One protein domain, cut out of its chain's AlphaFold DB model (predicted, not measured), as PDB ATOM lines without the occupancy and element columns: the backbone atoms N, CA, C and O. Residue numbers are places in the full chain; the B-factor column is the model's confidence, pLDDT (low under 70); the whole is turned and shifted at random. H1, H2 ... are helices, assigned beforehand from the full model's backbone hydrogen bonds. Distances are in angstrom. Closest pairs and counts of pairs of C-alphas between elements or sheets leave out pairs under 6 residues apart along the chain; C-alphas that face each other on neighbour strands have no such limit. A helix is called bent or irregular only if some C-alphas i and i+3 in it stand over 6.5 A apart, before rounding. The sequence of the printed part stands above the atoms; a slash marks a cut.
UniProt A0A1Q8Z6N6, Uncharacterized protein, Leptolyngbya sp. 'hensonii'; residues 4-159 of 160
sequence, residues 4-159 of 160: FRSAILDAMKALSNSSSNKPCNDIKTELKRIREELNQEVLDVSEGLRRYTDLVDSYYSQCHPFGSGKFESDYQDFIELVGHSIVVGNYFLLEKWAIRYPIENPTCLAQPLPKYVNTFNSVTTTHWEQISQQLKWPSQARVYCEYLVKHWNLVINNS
ATOM      1  N   PHE A   4     187.951 210.798 165.260       50.81
ATOM      2  CA  PHE A   4     188.381 210.919 163.870       50.81
ATOM      3  C   PHE A   4     188.451 209.573 163.124       50.81
ATOM      4  O   PHE A   4     188.018 209.470 161.981       50.81
ATOM      5  N   ARG A   5     188.922 208.508 163.787       61.47
ATOM      6  CA  ARG A   5     189.025 207.170 163.181       61.47
ATOM      7  C   ARG A   5     187.647 206.567 162.920       61.47
ATOM      8  O   ARG A   5     187.438 205.978 161.867       61.47
ATOM      9  N   SER A   6     186.691 206.779 163.827       64.44
ATOM     10  CA  SER A   6     185.296 206.356 163.623       64.44
ATOM     11  C   SER A   6     184.668 207.049 162.412       64.44
ATOM     12  O   SER A   6     184.073 206.382 161.574       64.44
ATOM     13  N   ALA A   7     184.865 208.365 162.273       60.41
ATOM     14  CA  ALA A   7     184.312 209.135 161.160       60.41
ATOM     15  C   ALA A   7     184.853 208.675 159.793       60.41
ATOM     16  O   ALA A   7     184.083 208.546 158.841       60.41
ATOM     17  N   ILE A   8     186.152 208.359 159.705       65.25
ATOM     18  CA  ILE A   8     186.770 207.793 158.494       65.25
ATOM     19  C   ILE A   8     186.134 206.444 158.149       65.25
ATOM     20  O   ILE A   8     185.728 206.216 157.010       65.25
ATOM     21  N   LEU A   9     185.995 205.554 159.133       67.56
ATOM     22  CA  LEU A   9     185.436 204.215 158.931       67.56
ATOM     23  C   LEU A   9     183.959 204.250 158.514       67.56
ATOM     24  O   LEU A   9     183.541 203.437 157.681       67.56
ATOM     25  N   ASP A  10     183.180 205.181 159.064       68.19
ATOM     26  CA  ASP A  10     181.776 205.392 158.703       68.19
ATOM     27  C   ASP A  10     181.636 205.969 157.289       68.19
ATOM     28  O   ASP A  10     180.799 205.505 156.510       68.19
ATOM     29  N   ALA A  11     182.505 206.909 156.911       62.72
ATOM     30  CA  ALA A  11     182.517 207.478 155.569       62.72
ATOM     31  C   ALA A  11     182.966 206.450 154.509       62.72
ATOM     32  O   ALA A  11     182.331 206.319 153.460       62.72
ATOM     33  N   MET A  12     183.976 205.624 154.810       68.50
ATOM     34  CA  MET A  12     184.371 204.498 153.952       68.50
ATOM     35  C   MET A  12     183.232 203.482 153.782       68.50
ATOM     36  O   MET A  12     183.026 202.972 152.682       68.50
ATOM     37  N   LYS A  13     182.467 203.199 154.847       67.38
ATOM     38  CA  LYS A  13     181.301 202.300 154.797       67.38
ATOM     39  C   LYS A  13     180.188 202.845 153.901       67.38
ATOM     40  O   LYS A  13     179.535 202.069 153.204       67.38
ATOM     41  N   ALA A  14     179.944 204.154 153.934       61.09
ATOM     42  CA  ALA A  14     178.961 204.785 153.061       61.09
ATOM     43  C   ALA A  14     179.349 204.630 151.579       61.09
ATOM     44  O   ALA A  14     178.496 204.304 150.756       61.09
ATOM     45  N   LEU A  15     180.642 204.762 151.266       61.25
ATOM     46  CA  LEU A  15     181.168 204.678 149.901       61.25
ATOM     47  C   LEU A  15     181.283 203.242 149.376       61.25
ATOM     48  O   LEU A  15     180.972 203.001 148.216       61.25
ATOM     49  N   SER A  16     181.627 202.258 150.216       58.88
ATOM     50  CA  SER A  16     181.650 200.844 149.798       58.88
ATOM     51  C   SER A  16     180.276 200.322 149.359       58.88
ATOM     52  O   SER A  16     180.190 199.341 148.624       58.88
ATOM     53  N   ASN A  17     179.205 200.975 149.819       55.72
ATOM     54  CA  ASN A  17     177.830 200.645 149.464       55.72
ATOM     55  C   ASN A  17     177.330 201.403 148.220       55.72
ATOM     56  O   ASN A  17     176.214 201.127 147.779       55.72
ATOM     57  N   SER A  18     178.108 202.336 147.649       54.19
ATOM     58  CA  SER A  18     177.723 203.002 146.401       54.19
ATOM     59  C   SER A  18     177.849 202.022 145.225       54.19
ATOM     60  O   SER A  18     178.788 201.223 145.103       54.19
ATOM     61  N   SER A  19     176.836 202.013 144.363       45.34
ATOM     62  CA  SER A  19     176.743 201.115 143.215       45.34
ATOM     63  C   SER A  19     177.453 201.709 141.996       45.34
ATOM     64  O   SER A  19     176.820 201.975 140.977       45.34
ATOM     65  N   SER A  20     178.767 201.921 142.071       51.34
ATOM     66  CA  SER A  20     179.558 202.086 140.847       51.34
ATOM     67  C   SER A  20     179.571 200.741 140.101       51.34
ATOM     68  O   SER A  20     180.004 199.726 140.652       51.34
ATOM     69  N   ASN A  21     179.007 200.737 138.886       49.16
ATOM     70  CA  ASN A  21     178.926 199.608 137.945       49.16
ATOM     71  C   ASN A  21     180.052 199.658 136.887       49.16
ATOM     72  O   ASN A  21     179.929 199.041 135.826       49.16
ATOM     73  N   LYS A  22     181.127 200.429 137.112       55.69
ATOM     74  CA  LYS A  22     182.215 200.547 136.130       55.69
ATOM     75  C   LYS A  22     183.176 199.340 136.244       55.69
ATOM     76  O   LYS A  22     183.549 198.975 137.355       55.69
ATOM     77  N   PRO A  23     183.591 198.713 135.124       54.38
ATOM     78  CA  PRO A  23     184.337 197.447 135.115       54.38
ATOM     79  C   PRO A  23     185.841 197.552 135.455       54.38
ATOM     80  O   PRO A  23     186.551 196.558 135.306       54.38
ATOM     81  N   CYS A  24     186.364 198.707 135.886       58.47
ATOM     82  CA  CYS A  24     187.795 198.845 136.196       58.47
ATOM     83  C   CYS A  24     188.088 198.509 137.661       58.47
ATOM     84  O   CYS A  24     187.789 199.326 138.525       58.47
ATOM     85  N   ASN A  25     188.737 197.363 137.898       58.34
ATOM     86  CA  ASN A  25     189.209 196.850 139.194       58.34
ATOM     87  C   ASN A  25     188.161 196.788 140.324       58.34
ATOM     88  O   ASN A  25     187.303 197.646 140.493       58.34
ATOM     89  N   ASP A  26     188.251 195.765 141.176       70.38
ATOM     90  CA  ASP A  26     187.357 195.646 142.331       70.38
ATOM     91  C   ASP A  26     187.814 196.577 143.469       70.38
ATOM     92  O   ASP A  26     188.249 196.150 144.539       70.38
ATOM     93  N   ILE A  27     187.737 197.892 143.219       72.31
ATOM     94  CA  ILE A  27     188.077 198.954 144.174       72.31
ATOM     95  C   ILE A  27     187.322 198.757 145.494       72.31
ATOM     96  O   ILE A  27     187.835 199.088 146.557       72.31
ATOM     97  N   LYS A  28     186.124 198.157 145.456       69.19
ATOM     98  CA  LYS A  28     185.320 197.864 146.648       69.19
ATOM     99  C   LYS A  28     186.011 196.853 147.559       69.19
ATOM    100  O   LYS A  28     185.996 197.043 148.776       69.19
ATOM    101  N   THR A  29     186.642 195.828 146.990       75.69
ATOM    102  CA  THR A  29     187.413 194.833 147.746       75.69
ATOM    103  C   THR A  29     188.647 195.467 148.393       75.69
ATOM    104  O   THR A  29     188.871 195.276 149.589       75.69
ATOM    105  N   GLU A  30     189.387 196.310 147.673       77.94
ATOM    106  CA  GLU A  30     190.559 197.006 148.234       77.94
ATOM    107  C   GLU A  30     190.176 198.076 149.277       77.94
ATOM    108  O   GLU A  30     190.804 198.181 150.331       77.94
ATOM    109  N   LEU A  31     189.082 198.814 149.067       74.25
ATOM    110  CA  LEU A  31     188.533 199.750 150.056       74.25
ATOM    111  C   LEU A  31     188.086 199.035 151.334       74.25
ATOM    112  O   LEU A  31     188.320 199.529 152.442       74.25
ATOM    113  N   LYS A  32     187.459 197.861 151.190       75.06
ATOM    114  CA  LYS A  32     187.082 197.007 152.319       75.06
ATOM    115  C   LYS A  32     188.323 196.549 153.085       75.06
ATOM    116  O   LYS A  32     188.325 196.634 154.311       75.06
ATOM    117  N   ARG A  33     189.385 196.158 152.379       80.31
ATOM    118  CA  ARG A  33     190.657 195.749 152.983       80.31
ATOM    119  C   ARG A  33     191.322 196.880 153.768       80.31
ATOM    120  O   ARG A  33     191.655 196.680 154.930       80.31
ATOM    121  N   ILE A  34     191.446 198.081 153.193       79.25
ATOM    122  CA  ILE A  34     192.009 199.248 153.905       79.25
ATOM    123  C   ILE A  34     191.199 199.540 155.173       79.25
ATOM    124  O   ILE A  34     191.764 199.811 156.231       79.25
ATOM    125  N   ARG A  35     189.867 199.442 155.092       76.31
ATOM    126  CA  ARG A  35     188.977 199.642 156.240       76.31
ATOM    127  C   ARG A  35     189.176 198.579 157.326       76.31
ATOM    128  O   ARG A  35     189.149 198.910 158.508       76.31
ATOM    129  N   GLU A  36     189.343 197.315 156.950       79.69
ATOM    130  CA  GLU A  36     189.612 196.217 157.886       79.69
ATOM    131  C   GLU A  36     190.981 196.373 158.559       79.69
ATOM    132  O   GLU A  36     191.060 196.293 159.783       79.69
ATOM    133  N   GLU A  37     192.024 196.697 157.795       80.06
ATOM    134  CA  GLU A  37     193.375 196.950 158.313       80.06
ATOM    135  C   GLU A  37     193.398 198.172 159.255       80.06
ATOM    136  O   GLU A  37     194.018 198.129 160.321       80.06
ATOM    137  N   LEU A  38     192.640 199.229 158.931       75.44
ATOM    138  CA  LEU A  38     192.416 200.374 159.818       75.44
ATOM    139  C   LEU A  38     191.609 200.012 161.064       75.44
ATOM    140  O   LEU A  38     191.855 200.599 162.109       75.44
ATOM    141  N   ASN A  39     190.639 199.096 161.001       74.75
ATOM    142  CA  ASN A  39     189.877 198.637 162.171       74.75
ATOM    143  C   ASN A  39     190.735 197.799 163.123       74.75
ATOM    144  O   ASN A  39     190.606 197.933 164.335       74.75
ATOM    145  N   GLN A  40     191.616 196.970 162.569       80.06
ATOM    146  CA  GLN A  40     192.480 196.054 163.314       80.06
ATOM    147  C   GLN A  40     193.752 196.714 163.868       80.06
ATOM    148  O   GLN A  40     194.557 196.023 164.478       80.06
ATOM    149  N   GLU A  41     193.943 198.025 163.665       78.50
ATOM    150  CA  GLU A  41     195.164 198.754 164.071       78.50
ATOM    151  C   GLU A  41     196.435 198.260 163.365       78.50
ATOM    152  O   GLU A  41     197.544 198.524 163.816       78.50
ATOM    153  N   VAL A  42     196.277 197.579 162.225       78.56
ATOM    154  CA  VAL A  42     197.390 197.132 161.377       78.56
ATOM    155  C   VAL A  42     198.008 198.320 160.640       78.56
ATOM    156  O   VAL A  42     199.219 198.364 160.433       78.56
ATOM    157  N   LEU A  43     197.178 199.294 160.258       77.19
ATOM    158  CA  LEU A  43     197.616 200.557 159.676       77.19
ATOM    159  C   LEU A  43     197.416 201.707 160.657       77.19
ATOM    160  O   LEU A  43     196.350 201.844 161.265       77.19
ATOM    161  N   ASP A  44     198.414 202.586 160.718       85.12
ATOM    162  CA  ASP A  44     198.217 203.933 161.240       85.12
ATOM    163  C   ASP A  44     197.217 204.707 160.359       85.12
ATOM    164  O   ASP A  44     197.100 204.464 159.153       85.12
ATOM    165  N   VAL A  45     196.490 205.655 160.960       79.62
ATOM    166  CA  VAL A  45     195.465 206.450 160.267       79.62
ATOM    167  C   VAL A  45     196.048 207.190 159.063       79.62
ATOM    168  O   VAL A  45     195.435 207.174 157.999       79.62
ATOM    169  N   SER A  46     197.226 207.804 159.192       85.12
ATOM    170  CA  SER A  46     197.858 208.547 158.100       85.12
ATOM    171  C   SER A  46     198.222 207.638 156.927       85.12
ATOM    172  O   SER A  46     197.986 208.000 155.775       85.12
ATOM    173  N   GLU A  47     198.727 206.435 157.205       86.44
ATOM    174  CA  GLU A  47     199.060 205.458 156.164       86.44
ATOM    175  C   GLU A  47     197.804 204.869 155.505       86.44
ATOM    176  O   GLU A  47     197.754 204.713 154.285       86.44
ATOM    177  N   GLY A  48     196.751 204.598 156.284       84.44
ATOM    178  CA  GLY A  48     195.467 204.158 155.739       84.44
ATOM    179  C   GLY A  48     194.815 205.208 154.839       84.44
ATOM    180  O   GLY A  48     194.321 204.862 153.766       84.44
ATOM    181  N   LEU A  49     194.867 206.490 155.223       85.81
ATOM    182  CA  LEU A  49     194.388 207.594 154.386       85.81
ATOM    183  C   LEU A  49     195.214 207.736 153.106       85.81
ATOM    184  O   LEU A  49     194.632 207.880 152.034       85.81
ATOM    185  N   ARG A  50     196.546 207.623 153.186       89.19
ATOM    186  CA  ARG A  50     197.424 207.657 152.008       89.19
ATOM    187  C   ARG A  50     197.083 206.539 151.023       89.19
ATOM    188  O   ARG A  50     196.813 206.813 149.858       89.19
ATOM    189  N   ARG A  51     197.011 205.290 151.499       88.00
ATOM    190  CA  ARG A  51     196.645 204.131 150.666       88.00
ATOM    191  C   ARG A  51     195.248 204.264 150.068       88.00
ATOM    192  O   ARG A  51     195.033 203.864 148.929       88.00
ATOM    193  N   TYR A  52     194.306 204.835 150.817       87.25
ATOM    194  CA  TYR A  52     192.972 205.136 150.310       87.25
ATOM    195  C   TYR A  52     193.020 206.156 149.169       87.25
ATOM    196  O   TYR A  52     192.413 205.927 148.124       87.25
ATOM    197  N   THR A  53     193.749 207.262 149.345       90.62
ATOM    198  CA  THR A  53     193.918 208.280 148.301       90.62
ATOM    199  C   THR A  53     194.546 207.683 147.046       90.62
ATOM    200  O   THR A  53     193.992 207.872 145.967       90.62
ATOM    201  N   ASP A  54     195.632 206.916 147.185       89.81
ATOM    202  CA  ASP A  54     196.331 206.273 146.065       89.81
ATOM    203  C   ASP A  54     195.408 205.308 145.301       89.81
ATOM    204  O   ASP A  54     195.402 205.273 144.069       89.81
ATOM    205  N   LEU A  55     194.582 204.545 146.023       87.44
ATOM    206  CA  LEU A  55     193.622 203.615 145.431       87.44
ATOM    207  C   LEU A  55     192.527 204.344 144.639       87.44
ATOM    208  O   LEU A  55     192.235 203.958 143.507       87.44
ATOM    209  N   VAL A  56     191.925 205.387 145.218       88.38
ATOM    210  CA  VAL A  56     190.880 206.178 144.547       88.38
ATOM    211  C   VAL A  56     191.449 206.909 143.331       88.38
ATOM    212  O   VAL A  56     190.823 206.931 142.273       88.38
ATOM    213  N   ASP A  57     192.660 207.453 143.448       90.81
ATOM    214  CA  ASP A  57     193.343 208.117 142.340       90.81
ATOM    215  C   ASP A  57     193.663 207.148 141.190       90.81
ATOM    216  O   ASP A  57     193.425 207.447 140.017       90.81
ATOM    217  N   SER A  58     194.142 205.947 141.527       88.06
ATOM    218  CA  SER A  58     194.392 204.872 140.565       88.06
ATOM    219  C   SER A  58     193.109 204.405 139.876       88.06
ATOM    220  O   SER A  58     193.110 204.176 138.663       88.06
ATOM    221  N   TYR A  59     191.997 204.317 140.612       86.06
ATOM    222  CA  TYR A  59     190.693 203.989 140.041       86.06
ATOM    223  C   TYR A  59     190.252 205.022 139.008       86.06
ATOM    224  O   TYR A  59     189.960 204.636 137.879       86.06
ATOM    225  N   TYR A  60     190.259 206.318 139.335       87.88
ATOM    226  CA  TYR A  60     189.836 207.350 138.381       87.88
ATOM    227  C   TYR A  60     190.803 207.522 137.201       87.88
ATOM    228  O   TYR A  60     190.385 207.949 136.129       87.88
ATOM    229  N   SER A  61     192.065 207.110 137.351       87.31
ATOM    230  CA  SER A  61     193.026 207.046 136.239       87.31
ATOM    231  C   SER A  61     192.728 205.918 135.242       87.31
ATOM    232  O   SER A  61     193.095 206.016 134.076       87.31
ATOM    233  N   GLN A  62     192.085 204.835 135.684       83.44
ATOM    234  CA  GLN A  62     191.703 203.699 134.830       83.44
ATOM    235  C   GLN A  62     190.261 203.824 134.326       83.44
ATOM    236  O   GLN A  62     189.937 203.459 133.198       83.44
ATOM    237  N   CYS A  63     189.400 204.339 135.192       83.75
ATOM    238  CA  CYS A  63     187.974 204.511 135.011       83.75
ATOM    239  C   CYS A  63     187.659 205.995 135.150       83.75
ATOM    240  O   CYS A  63     187.190 206.453 136.194       83.75
ATOM    241  N   HIS A  64     187.943 206.737 134.081       85.81
ATOM    242  CA  HIS A  64     187.754 208.177 134.066       85.81
ATOM    243  C   HIS A  64     186.367 208.577 134.606       85.81
ATOM    244  O   HIS A  64     185.351 207.938 134.274       85.81
ATOM    245  N   PRO A  65     186.306 209.604 135.473       87.00
ATOM    246  CA  PRO A  65     185.031 210.151 135.896       87.00
ATOM    247  C   PRO A  65     184.350 210.828 134.703       87.00
ATOM    248  O   PRO A  65     185.006 211.266 133.751       87.00
ATOM    249  N   PHE A  66     183.027 210.935 134.782       91.25
ATOM    250  CA  PHE A  66     182.170 211.521 133.755       91.25
ATOM    251  C   PHE A  66     182.177 210.706 132.449       91.25
ATOM    252  O   PHE A  66     182.569 209.537 132.418       91.25
ATOM    253  N   GLY A  67     181.676 211.288 131.359       84.38
ATOM    254  CA  GLY A  67     181.730 210.692 130.019       84.38
ATOM    255  C   GLY A  67     180.601 209.712 129.708       84.38
ATOM    256  O   GLY A  67     180.590 209.097 128.644       84.38
ATOM    257  N   SER A  68     179.615 209.585 130.597       86.56
ATOM    258  CA  SER A  68     178.416 208.771 130.345       86.56
ATOM    259  C   SER A  68     177.399 209.452 129.417       86.56
ATOM    260  O   SER A  68     176.436 208.819 128.981       86.56
ATOM    261  N   GLY A  69     177.569 210.756 129.164       89.06
ATOM    262  CA  GLY A  69     176.616 211.589 128.428       89.06
ATOM    263  C   GLY A  69     175.325 211.895 129.197       89.06
ATOM    264  O   GLY A  69     174.410 212.481 128.622       89.06
ATOM    265  N   LYS A  70     175.231 211.520 130.482       92.81
ATOM    266  CA  LYS A  70     174.063 211.761 131.340       92.81
ATOM    267  C   LYS A  70     174.414 212.665 132.514       92.81
ATOM    268  O   LYS A  70     175.335 212.379 133.275       92.81
ATOM    269  N   PHE A  71     173.615 213.712 132.701       93.19
ATOM    270  CA  PHE A  71     173.795 214.673 133.786       93.19
ATOM    271  C   PHE A  71     173.743 214.007 135.168       93.19
ATOM    272  O   PHE A  71     174.568 214.306 136.024       93.19
ATOM    273  N   GLU A  72     172.807 213.082 135.380       91.25
ATOM    274  CA  GLU A  72     172.610 212.401 136.663       91.25
ATOM    275  C   GLU A  72     173.814 211.531 137.035       91.25
ATOM    276  O   GLU A  72     174.187 211.449 138.203       91.25
ATOM    277  N   SER A  73     174.439 210.901 136.040       89.44
ATOM    278  CA  SER A  73     175.635 210.087 136.239       89.44
ATOM    279  C   SER A  73     176.857 210.951 136.539       89.44
ATOM    280  O   SER A  73     177.609 210.624 137.448       89.44
ATOM    281  N   ASP A  74     177.022 212.084 135.855       93.38
ATOM    282  CA  ASP A  74     178.104 213.020 136.173       93.38
ATOM    283  C   ASP A  74     177.917 213.648 137.558       93.38
ATOM    284  O   ASP A  74     178.873 213.802 138.315       93.38
ATOM    285  N   TYR A  75     176.675 213.994 137.912       91.94
ATOM    286  CA  TYR A  75     176.337 214.468 139.249       91.94
ATOM    287  C   TYR A  75     176.704 213.422 140.302       91.94
ATOM    288  O   TYR A  75     177.334 213.766 141.299       91.94
ATOM    289  N   GLN A  76     176.387 212.150 140.060       89.69
ATOM    290  CA  GLN A  76     176.781 211.063 140.949       89.69
ATOM    291  C   GLN A  76     178.308 210.938 141.067       89.69
ATOM    292  O   GLN A  76     178.806 210.835 142.184       89.69
ATOM    293  N   ASP A  77     179.051 211.029 139.959       91.25
ATOM    294  CA  ASP A  77     180.520 211.013 139.975       91.25
ATOM    295  C   ASP A  77     181.082 212.186 140.817       91.25
ATOM    296  O   ASP A  77     182.008 211.996 141.609       91.25
ATOM    297  N   PHE A  78     180.489 213.387 140.740       94.06
ATOM    298  CA  PHE A  78     180.869 214.511 141.610       94.06
ATOM    299  C   PHE A  78     180.557 214.259 143.089       94.06
ATOM    300  O   PHE A  78     181.379 214.575 143.952       94.06
ATOM    301  N   ILE A  79     179.385 213.702 143.401       90.81
ATOM    302  CA  ILE A  79     178.999 213.345 144.774       90.81
ATOM    303  C   ILE A  79     179.969 212.306 145.355       90.81
ATOM    304  O   ILE A  79     180.390 212.440 146.507       90.81
ATOM    305  N   GLU A  80     180.377 211.310 144.570       88.25
ATOM    306  CA  GLU A  80     181.372 210.316 144.985       88.25
ATOM    307  C   GLU A  80     182.737 210.959 145.253       88.25
ATOM    308  O   GLU A  80     183.317 210.731 146.317       88.25
ATOM    309  N   LEU A  81     183.211 211.843 144.370       92.38
ATOM    310  CA  LEU A  81     184.463 212.585 144.562       92.38
ATOM    311  C   LEU A  81     184.454 213.461 145.825       92.38
ATOM    312  O   LEU A  81     185.453 213.508 146.552       92.38
ATOM    313  N   VAL A  82     183.329 214.117 146.131       92.00
ATOM    314  CA  VAL A  82     183.139 214.842 147.401       92.00
ATOM    315  C   VAL A  82     183.224 213.880 148.582       92.00
ATOM    316  O   VAL A  82     183.973 214.139 149.523       92.00
ATOM    317  N   GLY A  83     182.533 212.740 148.507       87.19
ATOM    318  CA  GLY A  83     182.588 211.689 149.520       87.19
ATOM    319  C   GLY A  83     184.012 211.208 149.803       87.19
ATOM    320  O   GLY A  83     184.441 211.207 150.956       87.19
ATOM    321  N   HIS A  84     184.770 210.862 148.761       88.56
ATOM    322  CA  HIS A  84     186.167 210.440 148.885       88.56
ATOM    323  C   HIS A  84     187.041 211.517 149.535       88.56
ATOM    324  O   HIS A  84     187.868 211.218 150.394       88.56
ATOM    325  N   SER A  85     186.827 212.781 149.178       90.75
ATOM    326  CA  SER A  85     187.614 213.903 149.701       90.75
ATOM    327  C   SER A  85     187.319 214.189 151.174       90.75
ATOM    328  O   SER A  85     188.231 214.506 151.932       90.75
ATOM    329  N   ILE A  86     186.074 213.977 151.613       87.62
ATOM    330  CA  ILE A  86     185.698 214.022 153.033       87.62
ATOM    331  C   ILE A  86     186.436 212.940 153.828       87.62
ATOM    332  O   ILE A  86     186.909 213.225 154.926       87.62
ATOM    333  N   VAL A  87     186.558 211.720 153.286       84.12
ATOM    334  CA  VAL A  87     187.284 210.619 153.951       84.12
ATOM    335  C   VAL A  87     188.756 210.966 154.124       84.12
ATOM    336  O   VAL A  87     189.305 210.793 155.207       84.12
ATOM    337  N   VAL A  88     189.386 211.461 153.058       87.12
ATOM    338  CA  VAL A  88     190.805 211.836 153.065       87.12
ATOM    339  C   VAL A  88     191.053 213.069 153.943       87.12
ATOM    340  O   VAL A  88     192.130 213.214 154.520       87.12
ATOM    341  N   GLY A  89     190.058 213.949 154.076       86.94
ATOM    342  CA  GLY A  89     190.162 215.174 154.864       86.94
ATOM    343  C   GLY A  89     190.939 216.288 154.159       86.94
ATOM    344  O   GLY A  89     191.457 217.185 154.823       86.94
ATOM    345  N   ASN A  90     191.065 216.227 152.829       90.31
ATOM    346  CA  ASN A  90     191.726 217.252 152.022       90.31
ATOM    347  C   ASN A  90     191.075 217.391 150.633       90.31
ATOM    348  O   ASN A  90     190.197 216.614 150.258       90.31
ATOM    349  N   TYR A  91     191.508 218.389 149.861       94.06
ATOM    350  CA  TYR A  91     190.925 218.715 148.555       94.06
ATOM    351  C   TYR A  91     191.617 218.041 147.362       94.06
ATOM    352  O   TYR A  91     191.202 218.278 146.232       94.06
ATOM    353  N   PHE A  92     192.638 217.203 147.575       94.62
ATOM    354  CA  PHE A  92     193.482 216.671 146.495       94.62
ATOM    355  C   PHE A  92     192.668 215.970 145.394       94.62
ATOM    356  O   PHE A  92     192.826 216.273 144.210       94.62
ATOM    357  N   LEU A  93     191.753 215.073 145.783       93.81
ATOM    358  CA  LEU A  93     190.917 214.333 144.835       93.81
ATOM    359  C   LEU A  93     189.919 215.251 144.107       93.81
ATOM    360  O   LEU A  93     189.720 215.084 142.905       93.81
ATOM    361  N   LEU A  94     189.343 216.252 144.790       95.69
ATOM    362  CA  LEU A  94     188.486 217.255 144.142       95.69
ATOM    363  C   LEU A  94     189.257 218.092 143.127       95.69
ATOM    364  O   LEU A  94     188.795 218.279 142.003       95.69
ATOM    365  N   GLU A  95     190.426 218.602 143.505       96.44
ATOM    366  CA  GLU A  95     191.233 219.444 142.628       96.44
ATOM    367  C   GLU A  95     191.636 218.710 141.360       96.44
ATOM    368  O   GLU A  95     191.514 219.263 140.267       96.44
ATOM    369  N   LYS A  96     192.075 217.457 141.497       96.62
ATOM    370  CA  LYS A  96     192.498 216.648 140.361       96.62
ATOM    371  C   LYS A  96     191.315 216.236 139.486       96.62
ATOM    372  O   LYS A  96     191.312 216.529 138.294       96.62
ATOM    373  N   TRP A  97     190.300 215.598 140.067       95.94
ATOM    374  CA  TRP A  97     189.268 214.902 139.293       95.94
ATOM    375  C   TRP A  97     187.978 215.692 139.095       95.94
ATOM    376  O   TRP A  97     187.338 215.526 138.066       95.94
ATOM    377  N   ALA A  98     187.584 216.563 140.026       95.81
ATOM    378  CA  ALA A  98     186.344 217.339 139.906       95.81
ATOM    379  C   ALA A  98     186.559 218.755 139.342       95.81
ATOM    380  O   ALA A  98     185.628 219.354 138.804       95.81
ATOM    381  N   ILE A  99     187.768 219.310 139.464       95.50
ATOM    382  CA  ILE A  99     188.092 220.657 138.977       95.50
ATOM    383  C   ILE A  99     188.955 220.573 137.724       95.50
ATOM    384  O   ILE A  99     188.510 220.989 136.661       95.50
ATOM    385  N   ARG A 100     190.175 220.039 137.824       95.25
ATOM    386  CA  ARG A 100     191.147 220.081 136.727       95.25
ATOM    387  C   ARG A 100     190.753 219.178 135.561       95.25
ATOM    388  O   ARG A 100     190.736 219.641 134.426       95.25
ATOM    389  N   TYR A 101     190.364 217.935 135.839       95.19
ATOM    390  CA  TYR A 101     190.043 216.965 134.792       95.19
ATOM    391  C   TYR A 101     188.939 217.437 133.816       95.19
ATOM    392  O   TYR A 101     189.191 217.386 132.613       95.19
ATOM    393  N   PRO A 102     187.777 217.980 134.250       93.25
ATOM    394  CA  PRO A 102     186.769 218.504 133.320       93.25
ATOM    395  C   PRO A 102     187.198 219.741 132.524       93.25
ATOM    396  O   PRO A 102     186.638 220.012 131.467       93.25
ATOM    397  N   ILE A 103     188.171 220.508 133.024       91.06
ATOM    398  CA  ILE A 103     188.726 221.677 132.321       91.06
ATOM    399  C   ILE A 103     189.665 221.218 131.210       91.06
ATOM    400  O   ILE A 103     189.608 221.732 130.095       91.06
ATOM    401  N   GLU A 104     190.512 220.238 131.513       93.25
ATOM    402  CA  GLU A 104     191.433 219.627 130.553       93.25
ATOM    403  C   GLU A 104     190.692 218.746 129.531       93.25
ATOM    404  O   GLU A 104     191.182 218.544 128.423       93.25
ATOM    405  N   ASN A 105     189.489 218.269 129.874       93.00
ATOM    406  CA  ASN A 105     188.663 217.385 129.054       93.00
ATOM    407  C   ASN A 105     187.229 217.937 128.911       93.00
ATOM    408  O   ASN A 105     186.281 217.324 129.404       93.00
ATOM    409  N   PRO A 106     187.020 219.069 128.217       85.38
ATOM    410  CA  PRO A 106     185.742 219.792 128.217       85.38
ATOM    411  C   PRO A 106     184.555 219.001 127.645       85.38
ATOM    412  O   PRO A 106     183.404 219.343 127.902       85.38
ATOM    413  N   THR A 107     184.809 217.930 126.887       90.31
ATOM    414  CA  THR A 107     183.775 217.037 126.343       90.31
ATOM    415  C   THR A 107     183.373 215.911 127.297       90.31
ATOM    416  O   THR A 107     182.515 215.106 126.940       90.31
ATOM    417  N   CYS A 108     183.994 215.792 128.478       93.00
ATOM    418  CA  CYS A 108     183.676 214.712 129.415       93.00
ATOM    419  C   CYS A 108     182.341 214.935 130.139       93.00
ATOM    420  O   CYS A 108     181.718 213.966 130.564       93.00
ATOM    421  N   LEU A 109     181.894 216.186 130.284       95.25
ATOM    422  CA  LEU A 109     180.639 216.513 130.957       95.25
ATOM    423  C   LEU A 109     179.459 216.454 129.985       95.25
ATOM    424  O   LEU A 109     179.504 216.987 128.878       95.25
ATOM    425  N   ALA A 110     178.359 215.862 130.440       94.94
ATOM    426  CA  ALA A 110     177.095 215.787 129.721       94.94
ATOM    427  C   ALA A 110     176.419 217.154 129.555       94.94
ATOM    428  O   ALA A 110     175.563 217.322 128.686       94.94
ATOM    429  N   GLN A 111     176.744 218.115 130.419       95.12
ATOM    430  CA  GLN A 111     176.227 219.480 130.388       95.12
ATOM    431  C   GLN A 111     177.373 220.498 130.505       95.12
ATOM    432  O   GLN A 111     178.479 220.158 130.921       95.12
ATOM    433  N   PRO A 112     177.137 221.777 130.182       92.62
ATOM    434  CA  PRO A 112     178.116 222.822 130.446       92.62
ATOM    435  C   PRO A 112     178.388 222.982 131.949       92.62
ATOM    436  O   PRO A 112     177.460 222.931 132.759       92.62
ATOM    437  N   LEU A 113     179.638 223.286 132.317       91.69
ATOM    438  CA  LEU A 113     180.060 223.499 133.709       91.69
ATOM    439  C   LEU A 113     179.132 224.435 134.527       91.69
ATOM    440  O   LEU A 113     178.815 224.088 135.668       91.69
ATOM    441  N   PRO A 114     178.595 225.553 133.977       94.00
ATOM    442  CA  PRO A 114     177.633 226.401 134.692       94.00
ATOM    443  C   PRO A 114     176.388 225.672 135.225       94.00
ATOM    444  O   PRO A 114     175.836 226.071 136.251       94.00
ATOM    445  N   LYS A 115     175.936 224.593 134.568       94.94
ATOM    446  CA  LYS A 115     174.804 223.788 135.046       94.94
ATOM    447  C   LYS A 115     175.133 223.125 136.386       94.94
ATOM    448  O   LYS A 115     174.328 223.218 137.309       94.94
ATOM    449  N   TYR A 116     176.316 222.522 136.504       94.31
ATOM    450  CA  TYR A 116     176.775 221.874 137.736       94.31
ATOM    451  C   TYR A 116     177.049 222.891 138.841       94.31
ATOM    452  O   TYR A 116     176.667 222.649 139.982       94.31
ATOM    453  N   VAL A 117     177.612 224.059 138.504       94.50
ATOM    454  CA  VAL A 117     177.779 225.173 139.453       94.50
ATOM    455  C   VAL A 117     176.444 225.552 140.082       94.50
ATOM    456  O   VAL A 117     176.340 225.594 141.303       94.50
ATOM    457  N   ASN A 118     175.408 225.777 139.271       94.94
ATOM    458  CA  ASN A 118     174.083 226.138 139.776       94.94
ATOM    459  C   ASN A 118     173.481 225.034 140.654       94.94
ATOM    460  O   ASN A 118     172.910 225.331 141.705       94.94
ATOM    461  N   THR A 119     173.638 223.769 140.254       94.69
ATOM    462  CA  THR A 119     173.179 222.620 141.042       94.69
ATOM    463  C   THR A 119     173.882 222.555 142.396       94.69
ATOM    464  O   THR A 119     173.208 222.538 143.423       94.69
ATOM    465  N   PHE A 120     175.216 222.577 142.433       94.19
ATOM    466  CA  PHE A 120     175.968 222.507 143.689       94.19
ATOM    467  C   PHE A 120     175.775 223.754 144.558       94.19
ATOM    468  O   PHE A 120     175.684 223.633 145.777       94.19
ATOM    469  N   ASN A 121     175.614 224.933 143.954       94.69
ATOM    470  CA  ASN A 121     175.262 226.143 144.688       94.69
ATOM    471  C   ASN A 121     173.914 225.957 145.403       94.69
ATOM    472  O   ASN A 121     173.842 226.116 146.618       94.69
ATOM    473  N   SER A 122     172.886 225.488 144.689       92.31
ATOM    474  CA  SER A 122     171.565 225.194 145.263       92.31
ATOM    475  C   SER A 122     171.607 224.119 146.359       92.31
ATOM    476  O   SER A 122     170.943 224.265 147.390       92.31
ATOM    477  N   VAL A 123     172.439 223.080 146.198       89.50
ATOM    478  CA  VAL A 123     172.702 222.079 147.249       89.50
ATOM    479  C   VAL A 123     173.248 222.747 148.510       89.50
ATOM    480  O   VAL A 123     172.770 222.460 149.603       89.50
ATOM    481  N   THR A 124     174.216 223.655 148.384       91.06
ATOM    482  CA  THR A 124     174.833 224.309 149.548       91.06
ATOM    483  C   THR A 124     173.952 225.382 150.189       91.06
ATOM    484  O   THR A 124     173.997 225.548 151.406       91.06
ATOM    485  N   THR A 125     173.126 226.095 149.418       91.19
ATOM    486  CA  THR A 125     172.350 227.241 149.921       91.19
ATOM    487  C   THR A 125     170.934 226.886 150.350       91.19
ATOM    488  O   THR A 125     170.432 227.462 151.310       91.19
ATOM    489  N   THR A 126     170.276 225.978 149.628       91.56
ATOM    490  CA  THR A 126     168.820 225.783 149.716       91.56
ATOM    491  C   THR A 126     168.454 224.368 150.144       91.56
ATOM    492  O   THR A 126     167.531 224.194 150.932       91.56
ATOM    493  N   HIS A 127     169.182 223.357 149.667       90.38
ATOM    494  CA  HIS A 127     168.828 221.946 149.877       90.38
ATOM    495  C   HIS A 127     169.781 221.198 150.820       90.38
ATOM    496  O   HIS A 127     169.743 219.969 150.881       90.38
ATOM    497  N   TRP A 128     170.625 221.921 151.565       90.69
ATOM    498  CA  TRP A 128     171.714 221.323 152.339       90.69
ATOM    499  C   TRP A 128     171.229 220.265 153.332       90.69
ATOM    500  O   TRP A 128     171.743 219.148 153.347       90.69
ATOM    501  N   GLU A 129     170.218 220.590 154.138       90.12
ATOM    502  CA  GLU A 129     169.706 219.681 155.168       90.12
ATOM    503  C   GLU A 129     169.199 218.372 154.557       90.12
ATOM    504  O   GLU A 129     169.622 217.294 154.972       90.12
ATOM    505  N   GLN A 130     168.387 218.456 153.501       89.00
ATOM    506  CA  GLN A 130     167.842 217.291 152.806       89.00
ATOM    507  C   GLN A 130     168.944 216.416 152.189       89.00
ATOM    508  O   GLN A 130     168.956 215.200 152.383       89.00
ATOM    509  N   ILE A 131     169.885 217.028 151.464       85.00
ATOM    510  CA  ILE A 131     170.959 216.299 150.779       85.00
ATOM    511  C   ILE A 131     171.923 215.673 151.786       85.00
ATOM    512  O   ILE A 131     172.285 214.505 151.644       85.00
ATOM    513  N   SER A 132     172.300 216.411 152.833       84.94
ATOM    514  CA  SER A 132     173.192 215.896 153.876       84.94
ATOM    515  C   SER A 132     172.598 214.678 154.588       84.94
ATOM    516  O   SER A 132     173.308 213.700 154.814       84.94
ATOM    517  N   GLN A 133     171.288 214.676 154.856       86.44
ATOM    518  CA  GLN A 133     170.590 213.531 155.439       86.44
ATOM    519  C   GLN A 133     170.523 212.346 154.470       86.44
ATOM    520  O   GLN A 133     170.833 211.220 154.862       86.44
ATOM    521  N   GLN A 134     170.168 212.592 153.203       84.06
ATOM    522  CA  GLN A 134     170.080 211.550 152.176       84.06
ATOM    523  C   GLN A 134     171.426 210.845 151.963       84.06
ATOM    524  O   GLN A 134     171.478 209.617 151.882       84.06
ATOM    525  N   LEU A 135     172.512 211.615 151.896       80.50
ATOM    526  CA  LEU A 135     173.866 211.110 151.659       80.50
ATOM    527  C   LEU A 135     174.594 210.706 152.947       80.50
ATOM    528  O   LEU A 135     175.711 210.194 152.881       80.50
ATOM    529  N   LYS A 136     173.972 210.921 154.115       83.12
ATOM    530  CA  LYS A 136     174.587 210.745 155.443       83.12
ATOM    531  C   LYS A 136     175.921 211.483 155.565       83.12
ATOM    532  O   LYS A 136     176.877 210.985 156.157       83.12
ATOM    533  N   TRP A 137     175.991 212.661 154.961       82.31
ATOM    534  CA  TRP A 137     177.188 213.478 154.962       82.31
ATOM    535  C   TRP A 137     177.359 214.212 156.293       82.31
ATOM    536  O   TRP A 137     176.381 214.724 156.844       82.31
ATOM    537  N   PRO A 138     178.597 214.304 156.812       81.81
ATOM    538  CA  PRO A 138     178.874 215.111 157.991       81.81
ATOM    539  C   PRO A 138     178.671 216.601 157.679       81.81
ATOM    540  O   PRO A 138     178.730 217.017 156.524       81.81
ATOM    541  N   SER A 139     178.481 217.440 158.700       81.00
ATOM    542  CA  SER A 139     178.271 218.886 158.502       81.00
ATOM    543  C   SER A 139     179.418 219.552 157.731       81.00
ATOM    544  O   SER A 139     179.187 220.460 156.932       81.00
ATOM    545  N   GLN A 140     180.644 219.048 157.896       80.81
ATOM    546  CA  GLN A 140     181.844 219.511 157.199       80.81
ATOM    547  C   GLN A 140     181.846 219.196 155.693       80.81
ATOM    548  O   GLN A 140     182.629 219.785 154.955       80.81
ATOM    549  N   ALA A 141     180.970 218.316 155.202       86.19
ATOM    550  CA  ALA A 141     180.858 218.021 153.773       86.19
ATOM    551  C   ALA A 141     180.424 219.245 152.951       86.19
ATOM    552  O   ALA A 141     180.812 219.381 151.792       86.19
ATOM    553  N   ARG A 142     179.686 220.183 153.565       92.00
ATOM    554  CA  ARG A 142     179.227 221.414 152.906       92.00
ATOM    555  C   ARG A 142     180.386 222.216 152.329       92.00
ATOM    556  O   ARG A 142     180.304 222.702 151.206       92.00
ATOM    557  N   VAL A 143     181.480 222.280 153.083       93.44
ATOM    558  CA  VAL A 143     182.669 223.067 152.752       93.44
ATOM    559  C   VAL A 143     183.348 222.546 151.477       93.44
ATOM    560  O   VAL A 143     183.923 223.322 150.722       93.44
ATOM    561  N   TYR A 144     183.241 221.244 151.189       94.25
ATOM    562  CA  TYR A 144     183.763 220.629 149.962       94.25
ATOM    563  C   TYR A 144     182.913 220.983 148.734       94.25
ATOM    564  O   TYR A 144     183.453 221.296 147.674       94.25
ATOM    565  N   CYS A 145     181.586 221.004 148.878       94.38
ATOM    566  CA  CYS A 145     180.690 221.465 147.817       94.38
ATOM    567  C   CYS A 145     180.887 222.962 147.524       94.38
ATOM    568  O   CYS A 145     180.980 223.360 146.364       94.38
ATOM    569  N   GLU A 146     181.008 223.788 148.566       95.25
ATOM    570  CA  GLU A 146     181.301 225.222 148.433       95.25
ATOM    571  C   GLU A 146     182.664 225.456 147.758       95.25
ATOM    572  O   GLU A 146     182.798 226.344 146.910       95.25
ATOM    573  N   TYR A 147     183.661 224.618 148.067       96.06
ATOM    574  CA  TYR A 147     184.971 224.643 147.416       96.06
ATOM    575  C   TYR A 147     184.875 224.418 145.902       96.06
ATOM    576  O   TYR A 147     185.481 225.180 145.140       96.06
ATOM    577  N   LEU A 148     184.088 223.429 145.457       94.88
ATOM    578  CA  LEU A 148     183.848 223.165 144.031       94.88
ATOM    579  C   LEU A 148     183.198 224.360 143.334       94.88
ATOM    580  O   LEU A 148     183.712 224.844 142.325       94.88
ATOM    581  N   VAL A 149     182.109 224.885 143.908       95.19
ATOM    582  CA  VAL A 149     181.377 226.041 143.359       95.19
ATOM    583  C   VAL A 149     182.305 227.243 143.194       95.19
ATOM    584  O   VAL A 149     182.301 227.891 142.145       95.19
ATOM    585  N   LYS A 150     183.131 227.537 144.203       95.62
ATOM    586  CA  LYS A 150     184.101 228.635 144.145       95.62
ATOM    587  C   LYS A 150     185.089 228.456 142.989       95.62
ATOM    588  O   LYS A 150     185.294 229.395 142.221       95.62
ATOM    589  N   HIS A 151     185.685 227.274 142.848       94.88
ATOM    590  CA  HIS A 151     186.721 227.037 141.840       94.88
ATOM    591  C   HIS A 151     186.170 227.008 140.418       94.88
ATOM    592  O   HIS A 151     186.750 227.631 139.531       94.88
ATOM    593  N   TRP A 152     185.019 226.378 140.192       94.12
ATOM    594  CA  TRP A 152     184.381 226.405 138.877       94.12
ATOM    595  C   TRP A 152     183.981 227.822 138.452       94.12
ATOM    596  O   TRP A 152     184.157 228.177 137.288       94.12
ATOM    597  N   ASN A 153     183.521 228.670 139.378       91.94
ATOM    598  CA  ASN A 153     183.232 230.074 139.070       91.94
ATOM    599  C   ASN A 153     184.481 230.858 138.638       91.94
ATOM    600  O   ASN A 153     184.400 231.657 137.707       91.94
ATOM    601  N   LEU A 154     185.639 230.623 139.267       90.81
ATOM    602  CA  LEU A 154     186.900 231.251 138.850       90.81
ATOM    603  C   LEU A 154     187.273 230.860 137.416       90.81
ATOM    604  O   LEU A 154     187.643 231.714 136.615       90.81
ATOM    605  N   VAL A 155     187.117 229.581 137.080       87.00
ATOM    606  CA  VAL A 155     187.399 229.051 135.740       87.00
ATOM    607  C   VAL A 155     186.474 229.672 134.695       87.00
ATOM    608  O   VAL A 155     186.941 230.136 133.656       87.00
ATOM    609  N   ILE A 156     185.172 229.744 134.984       86.12
ATOM    610  CA  ILE A 156     184.177 230.352 134.090       86.12
ATOM    611  C   ILE A 156     184.479 231.839 133.864       86.12
ATOM    612  O   ILE A 156     184.380 232.317 132.736       86.12
ATOM    613  N   ASN A 157     184.850 232.572 134.916       84.25
ATOM    614  CA  ASN A 157     185.130 234.005 134.823       84.25
ATOM    615  C   ASN A 157     186.423 234.315 134.059       84.25
ATOM    616  O   ASN A 157     186.473 235.329 133.376       84.25
ATOM    617  N   ASN A 158     187.428 233.438 134.129       81.00
ATOM    618  CA  ASN A 158     188.686 233.586 133.390       81.00
ATOM    619  C   ASN A 158     188.601 233.118 131.925       81.00
ATOM    620  O   ASN A 158     189.567 233.270 131.183       81.00
ATOM    621  N   SER A 159     187.477 232.521 131.520       67.94
ATOM    622  CA  SER A 159     187.236 232.037 130.150       67.94
ATOM    623  C   SER A 159     186.417 233.022 129.296       67.94
ATOM    624  O   SER A 159     186.041 232.678 128.175       67.94
TER     625      SER A 159
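This is residues 4 to 159 of the 160 residues of an uncharacterized protein of Leptolyngbya sp. 'hensonii' (UniProt A0A1Q8Z6N6). Five helices, H1 to H5, form an up-and-down bundle in which H4 lies in the middle of the whole domain, and a second group packs on one side of it: H8 packs on H4 and H5, H6 packs on H8 running the opposite way, and the short H7 turns across beyond the end of H6. H2 lies at the far side of the bundle from H6 and H8, packed on H1 and H3. The printed part has 156 residues with eight named helices, H1 to H8 in order along the chain, and no named strand; the class is all helix. The whole is compact, with a radius of gyration of the C-alphas of 15.4 A, and its C-alphas span 48 by 33 by 26 A.

H4, residues 71 to 88, is the hub and touches four other helices. H1, residues 4 to 16, touches residues 80 to 88 of H4 at a shallow tilt of 25 degrees, opposite ways, the closest C-alphas being those of Ile 8 and Val 87, 5.4 A apart. H3, residues 45 to 62, touches H4 with residues 49 to 56 alone, at a shallow tilt of 24 degrees, opposite ways; the closest C-alphas are those of Leu 49 and Val 88, 5.7 A apart. H5, residues 92 to 104, forms a helical hairpin with H4 at a tilt of 32 degrees, only just shallow, and the closest C-alphas, of Ser 85 and Leu 93, are 5.9 A apart. H8, residues 141 to 158, touches H4 with residues 141 to 145 alone, at a steep tilt of 60 degrees, opposite ways; its closest C-alpha pair there is Ile 86 and Ala 141, 6.3 A apart. H8 also touches H5, the same way at a shallow tilt of 28 degrees, with the C-alphas of Ile 99 and Trp 152 closest at 6.8 A. H6, residues 113 to 125, touches H8 through 17 pairs of C-alphas within 8 A, opposite ways at 34.9 degrees, only just shallow; Val 117 and Val 149 have the closest C-alphas, 5.4 A apart. H7, residues 128 to 135, touches no helix, and is close to H6 but not clearly touching, about perpendicular at 78 degrees, with the C-alphas of Val 123 and Ile 131 closest at 7.0 A. H2, residues 27 to 39, forms a helical hairpin with H3 at 2 degrees, where the C-alphas of Ile 34 and Gly 48 are closest at 6.3 A. Among the pairs that stay apart are H2 and H8. Every O i to N i+4 pair is within hydrogen-bond range in H1, H2, H3, H4, H6, H7 and H8; in H5 4 of 9 are, beside 3 of 10 O i to N i+3 pairs.

H4 measures 25.9 A, from C-alpha 71 at (173.795, 214.673, 133.786) to C-alpha 88. H3 also measures 25.9 A, and H8 26.8 A, ending with C-alpha 158 at (188.686, 233.586, 133.390). H1, 18.6 A long, begins with C-alpha 4 at (188.381, 210.919, 163.870). H2 measures 18.1 A, H5 16.3 A, H6 18.3 A and H7 10.5 A. H5 is neither bent nor irregular, but only just: C-alphas 98 and 101 are 6.3 A apart.

The two C-alphas farthest apart are those of Gln 40 and Ser 159, 49.2 A. The printed part has no cut and no long link. The mean pLDDT of the printed part is 84.0; residues 4 to 25, residue 28 and residue 159 are under 70.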